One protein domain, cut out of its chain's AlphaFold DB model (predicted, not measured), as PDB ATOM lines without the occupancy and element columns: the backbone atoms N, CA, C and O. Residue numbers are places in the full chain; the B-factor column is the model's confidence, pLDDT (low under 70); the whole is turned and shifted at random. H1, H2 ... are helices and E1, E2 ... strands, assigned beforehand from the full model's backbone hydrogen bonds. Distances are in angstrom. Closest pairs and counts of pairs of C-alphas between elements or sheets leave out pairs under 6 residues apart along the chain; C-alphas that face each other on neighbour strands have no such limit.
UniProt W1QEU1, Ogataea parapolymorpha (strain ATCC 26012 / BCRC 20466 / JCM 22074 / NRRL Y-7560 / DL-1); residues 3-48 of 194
ATOM      1  N   TYR A   3     164.539 212.903 196.782       80.69
ATOM      2  CA  TYR A   3     163.083 213.001 196.675       80.69
ATOM      3  C   TYR A   3     162.407 212.321 197.854       80.69
ATOM      4  O   TYR A   3     162.889 211.295 198.328       80.69
ATOM      5  N   LYS A   4     161.303 212.895 198.334       81.81
ATOM      6  CA  LYS A   4     160.541 212.340 199.455       81.81
ATOM      7  C   LYS A   4     159.802 211.075 199.016       81.81
ATOM      8  O   LYS A   4     159.241 211.030 197.922       81.81
ATOM      9  N   ILE A   5     159.761 210.070 199.887       79.00
ATOM     10  CA  ILE A   5     158.991 208.846 199.648       79.00
ATOM     11  C   ILE A   5     157.500 209.152 199.847       79.00
ATOM     12  O   ILE A   5     157.060 209.467 200.952       79.00
ATOM     13  N   SER A   6     156.735 209.090 198.759       77.75
ATOM     14  CA  SER A   6     155.268 209.175 198.753       77.75
ATOM     15  C   SER A   6     154.653 207.762 198.815       77.75
ATOM     16  O   SER A   6     155.310 206.817 198.365       77.75
ATOM     17  N   PRO A   7     153.410 207.565 199.307       80.06
ATOM     18  CA  PRO A   7     152.780 206.239 199.391       80.06
ATOM     19  C   PRO A   7     152.727 205.486 198.052       80.06
ATOM     20  O   PRO A   7     152.813 204.259 198.019       80.06
ATOM     21  N   SER A   8     152.610 206.218 196.941       75.50
ATOM     22  CA  SER A   8     152.650 205.676 195.578       75.50
ATOM     23  C   SER A   8     154.026 205.080 195.246       75.50
ATOM     24  O   SER A   8     154.119 203.979 194.706       75.50
ATOM     25  N   ILE A   9     155.098 205.772 195.641       76.81
ATOM     26  CA  ILE A   9     156.487 205.347 195.424       76.81
ATOM     27  C   ILE A   9     156.849 204.177 196.350       76.81
ATOM     28  O   ILE A   9     157.541 203.254 195.930       76.81
ATOM     29  N   GLU A  10     156.336 204.163 197.585       77.94
ATOM     30  CA  GLU A  10     156.539 203.052 198.526       77.94
ATOM     31  C   GLU A  10     155.992 201.727 197.970       77.94
ATOM     32  O   GLU A  10     156.654 200.693 198.064       77.94
ATOM     33  N   LYS A  11     154.803 201.754 197.353       79.81
ATOM     34  CA  LYS A  11     154.203 200.571 196.719       79.81
ATOM     35  C   LYS A  11     155.043 200.061 195.547       79.81
ATOM     36  O   LYS A  11     155.289 198.860 195.472       79.81
ATOM     37  N   ALA A  12     155.511 200.962 194.683       75.38
ATOM     38  CA  ALA A  12     156.352 200.608 193.538       75.38
ATOM     39  C   ALA A  12     157.708 200.020 193.978       75.38
ATOM     40  O   ALA A  12     158.147 198.994 193.460       75.38
ATOM     41  N   LEU A  13     158.332 200.604 195.007       75.50
ATOM     42  CA  LEU A  13     159.591 200.112 195.575       75.50
ATOM     43  C   LEU A  13     159.479 198.696 196.153       75.50
ATOM     44  O   LEU A  13     160.384 197.889 195.952       75.50
ATOM     45  N   ARG A  14     158.366 198.364 196.827       75.81
ATOM     46  CA  ARG A  14     158.128 197.004 197.349       75.81
ATOM     47  C   ARG A  14     158.044 195.945 196.251       75.81
ATOM     48  O   ARG A  14     158.339 194.785 196.520       75.81
ATOM     49  N   GLN A  15     157.609 196.329 195.054       75.94
ATOM     50  CA  GLN A  15     157.382 195.407 193.945       75.94
ATOM     51  C   GLN A  15     158.648 195.149 193.117       75.94
ATOM     52  O   GLN A  15     158.816 194.047 192.604       75.94
ATOM     53  N   ILE A  16     159.529 196.145 192.990       71.75
ATOM     54  CA  ILE A  16     160.671 196.102 192.063       71.75
ATOM     55  C   ILE A  16     161.987 195.764 192.775       71.75
ATOM     56  O   ILE A  16     162.789 195.008 192.233       71.75
ATOM     57  N   GLU A  17     162.220 196.283 193.985       70.06
ATOM     58  CA  GLU A  17     163.509 196.116 194.670       70.06
ATOM     59  C   GLU A  17     163.335 195.840 196.180       70.06
ATOM     60  O   GLU A  17     163.640 196.682 197.031       70.06
ATOM     61  N   PRO A  18     162.844 194.636 196.548       69.88
ATOM     62  CA  PRO A  18     162.488 194.306 197.931       69.88
ATOM     63  C   PRO A  18     163.691 194.266 198.886       69.88
ATOM     64  O   PRO A  18     163.523 194.465 200.086       69.88
ATOM     65  N   SER A  19     164.906 194.042 198.373       73.75
ATOM     66  CA  SER A  19     166.138 193.965 199.168       73.75
ATOM     67  C   SER A  19     166.609 195.320 199.704       73.75
ATOM     68  O   SER A  19     167.151 195.376 200.803       73.75
ATOM     69  N   LYS A  20     166.377 196.416 198.969       72.56
ATOM     70  CA  LYS A  20     166.799 197.776 199.358       72.56
ATOM     71  C   LYS A  20     165.708 198.578 200.074       72.56
ATOM     72  O   LYS A  20     165.973 199.640 200.631       72.56
ATOM     73  N   PHE A  21     164.481 198.056 200.115       71.25
ATOM     74  CA  PHE A  21     163.348 198.661 200.817       71.25
ATOM     75  C   PHE A  21     163.618 199.083 202.281       71.25
ATOM     76  O   PHE A  21     163.224 200.199 202.637       71.25
ATOM     77  N   PRO A  22     164.277 198.273 203.142       74.62
ATOM     78  CA  PRO A  22     164.557 198.690 204.519       74.62
ATOM     79  C   PRO A  22     165.453 199.936 204.597       74.62
ATOM     80  O   PRO A  22     165.187 200.812 205.417       74.62
ATOM     81  N   GLU A  23     166.429 200.084 203.696       78.06
ATOM     82  CA  GLU A  23     167.330 201.247 203.669       78.06
ATOM     83  C   GLU A  23     166.600 202.540 203.273       78.06
ATOM     84  O   GLU A  23     166.842 203.607 203.844       78.06
ATOM     85  N   PHE A  24     165.667 202.462 202.318       76.38
ATOM     86  CA  PHE A  24     164.853 203.614 201.920       76.38
ATOM     87  C   PHE A  24     163.896 204.043 203.034       76.38
ATOM     88  O   PHE A  24     163.684 205.240 203.238       76.38
ATOM     89  N   LYS A  25     163.346 203.080 203.784       75.56
ATOM     90  CA  LYS A  25     162.447 203.359 204.908       75.56
ATOM     91  C   LYS A  25     163.162 204.072 206.057       75.56
ATOM     92  O   LYS A  25     162.569 204.956 206.666       75.56
ATOM     93  N   GLU A  26     164.421 203.728 206.322       78.19
ATOM     94  CA  GLU A  26     165.239 204.419 207.326       78.19
ATOM     95  C   GLU A  26     165.644 205.830 206.889       78.19
ATOM     96  O   GLU A  26     165.616 206.760 207.692       78.19
ATOM     97  N   ARG A  27     166.005 206.015 205.613       77.19
ATOM     98  CA  ARG A  27     166.483 207.314 205.109       77.19
ATOM     99  C   ARG A  27     165.354 208.291 204.784       77.19
ATOM    100  O   ARG A  27     165.575 209.497 204.835       77.19
ATOM    101  N   GLY A  28     164.162 207.808 204.432       76.06
ATOM    102  CA  GLY A  28     162.997 208.644 204.117       76.06
ATOM    103  C   GLY A  28     163.081 209.411 202.786       76.06
ATOM    104  O   GLY A  28     162.179 210.194 202.470       76.06
ATOM    105  N   TRP A  29     164.131 209.185 201.987       80.75
ATOM    106  CA  TRP A  29     164.339 209.794 200.670       80.75
ATOM    107  C   TRP A  29     164.957 208.813 199.664       80.75
ATOM    108  O   TRP A  29     165.577 207.823 200.044       80.75
ATOM    109  N   ILE A  30     164.797 209.111 198.370       81.94
ATOM    110  CA  ILE A  30     165.305 208.309 197.241       81.94
ATOM    111  C   ILE A  30     166.259 209.154 196.385       81.94
ATOM    112  O   ILE A  30     166.064 210.368 196.238       81.94
ATOM    113  N   SER A  31     167.303 208.522 195.837       82.00
ATOM    114  CA  SER A  31     168.263 209.153 194.922       82.00
ATOM    115  C   SER A  31     167.709 209.274 193.499       82.00
ATOM    116  O   SER A  31     166.817 208.542 193.083       82.00
ATOM    117  N   HIS A  32     168.279 210.180 192.706       78.19
ATOM    118  CA  HIS A  32     167.886 210.375 191.309       78.19
ATOM    119  C   HIS A  32     168.089 209.118 190.439       78.19
ATOM    120  O   HIS A  32     167.242 208.827 189.601       78.19
ATOM    121  N   ASN A  33     169.157 208.344 190.670       79.44
ATOM    122  CA  ASN A  33     169.428 207.116 189.906       79.44
ATOM    123  C   ASN A  33     168.389 206.017 190.187       79.44
ATOM    124  O   ASN A  33     167.907 205.372 189.258       79.44
ATOM    125  N   ASP A  34     168.000 205.851 191.450       76.06
ATOM    126  CA  ASP A  34     166.992 204.864 191.855       76.06
ATOM    127  C   ASP A  34     165.602 205.264 191.341       76.06
ATOM    128  O   ASP A  34     164.828 204.436 190.862       76.06
ATOM    129  N   LEU A  35     165.309 206.567 191.346       77.94
ATOM    130  CA  LEU A  35     164.092 207.116 190.763       77.94
ATOM    131  C   LEU A  35     164.031 206.917 189.239       77.94
ATOM    132  O   LEU A  35     162.975 206.580 188.708       77.94
ATOM    133  N   ALA A  36     165.153 207.075 188.533       77.88
ATOM    134  CA  ALA A  36     165.229 206.795 187.101       77.88
ATOM    135  C   ALA A  36     164.972 205.306 186.792       77.88
ATOM    136  O   ALA A  36     164.312 204.988 185.802       77.88
ATOM    137  N   CYS A  37     165.429 204.398 187.662       73.00
ATOM    138  CA  CYS A  37     165.136 202.967 187.567       73.00
ATOM    139  C   CYS A  37     163.633 202.671 187.751       73.00
ATOM    140  O   CYS A  37     163.039 201.924 186.967       73.00
ATOM    141  N   LEU A  38     162.992 203.323 188.728       75.62
ATOM    142  CA  LEU A  38     161.549 203.216 188.984       75.62
ATOM    143  C   LEU A  38     160.702 203.751 187.823       75.62
ATOM    144  O   LEU A  38     159.757 203.088 187.409       75.62
ATOM    145  N   ILE A  39     161.044 204.912 187.256       75.06
ATOM    146  CA  ILE A  39     160.307 205.499 186.120       75.06
ATOM    147  C   ILE A  39     160.422 204.624 184.867       75.06
ATOM    148  O   ILE A  39     159.486 204.547 184.080       75.06
ATOM    149  N   ARG A  40     161.552 203.935 184.675       74.94
ATOM    150  CA  ARG A  40     161.738 203.024 183.537       74.94
ATOM    151  C   ARG A  40     160.875 201.759 183.635       74.94
ATOM    152  O   ARG A  40     160.615 201.131 182.613       74.94
ATOM    153  N   SER A  41     160.470 201.377 184.844       70.44
ATOM    154  CA  SER A  41     159.752 200.132 185.140       70.44
ATOM    155  C   SER A  41     158.287 200.336 185.555       70.44
ATOM    156  O   SER A  41     157.546 199.358 185.615       70.44
ATOM    157  N   SER A  42     157.860 201.578 185.816       65.88
ATOM    158  CA  SER A  42     156.546 201.926 186.382       65.88
ATOM    159  C   SER A  42     155.842 203.037 185.588       65.88
ATOM    160  O   SER A  42     156.465 203.760 184.815       65.88
ATOM    161  N   ASP A  43     154.541 203.221 185.824       65.50
ATOM    162  CA  ASP A  43     153.727 204.247 185.160       65.50
ATOM    163  C   ASP A  43     154.105 205.697 185.530       65.50
ATOM    164  O   ASP A  43     154.447 206.012 186.673       65.50
ATOM    165  N   LEU A  44     153.902 206.625 184.580       62.91
ATOM    166  CA  LEU A  44     154.094 208.085 184.733       62.91
ATOM    167  C   LEU A  44     153.304 208.719 185.897       62.91
ATOM    168  O   LEU A  44     153.575 209.859 186.279       62.91
ATOM    169  N   VAL A  45     152.333 208.005 186.472       64.06
ATOM    170  CA  VAL A  45     151.551 208.444 187.640       64.06
ATOM    171  C   VAL A  45     152.463 208.718 188.844       64.06
ATOM    172  O   VAL A  45     152.189 209.639 189.610       64.06
ATOM    173  N   LEU A  46     153.599 208.016 188.953       66.19
ATOM    174  CA  LEU A  46     154.576 208.193 190.034       66.19
ATOM    175  C   LEU A  46     155.230 209.586 190.058       66.19
ATOM    176  O   LEU A  46     155.691 210.035 191.106       66.19
ATOM    177  N   ILE A  47     155.265 210.279 188.915       67.12
ATOM    178  CA  ILE A  47     155.934 211.580 188.769       67.12
ATOM    179  C   ILE A  47     155.110 212.702 189.420       67.12
ATOM    180  O   ILE A  47     155.674 213.691 189.885       67.12
ATOM    181  N   LYS A  48     153.779 212.551 189.502       68.19
ATOM    182  CA  LYS A  48     152.885 213.584 190.053       68.19
ATOM    183  C   LYS A  48     153.054 213.789 191.560       68.19
ATOM    184  O   LYS A  48     152.852 214.899 192.038       68.19
TER     185      LYS A  48
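AT A GLANCE: This is residues 3 to 48 of the 194 residues of a protein of Ogataea parapolymorpha (strain ATCC 26012 / BCRC 20466 / JCM 22074 / NRRL Y-7560 / DL-1) (UniProt W1QEU1). A small rounded cluster of short helices has H2 and H4 at its two ends, with H1 and H3, nearly at right angles, between them. The three-residue strand E1 links H2 to H3, and residues 3 to 4 pair antiparallel with its residues 29 to 30. The printed part has 46 residues with four named helices and one named strand, in the order H1, H2, E1, H3, H4 along the chain; its class is mostly helix, and it is compact, with a radius of gyration of the C-alphas of 9.5 A and spans of 25 by 19 by 18 A.

IN THESE COORDINATES: H1, residues 7 to 16, begins at C-alpha (152.780, 206.239, 199.391) and measures 14.8 A. H3, residues 32 to 41, measures 14.5 A; H2 is residues 21 to 27, 10.2 A, and E1 residues 29 to 31, 7.0 A. H4, residues 44 to 47, 5.6 A, ends at C-alpha (155.934, 211.580, 188.769).

HOW THE PARTS SIT: H1 and H3 only just touch, with 3 pairs of C-alphas within 8 A, closest Ala 12 and Leu 38 at 7.4 A, about perpendicular at 73 degrees. H1 and H2 are close but not clearly touching, the closest C-alphas being Arg 14 and Phe 21, 6.5 A. H2 and H3 are apart. In H1, H2 and H3 every O i to N i+4 pair is within hydrogen-bond range; H4 is too short for one.

THE WHOLE: The C-alphas of Glu 26 and Leu 44 are the farthest apart, 25.5 A. The printed part has no cut, and its links between elements are tight. Confidence is under 70 at residue 18 and residues 42 to 48.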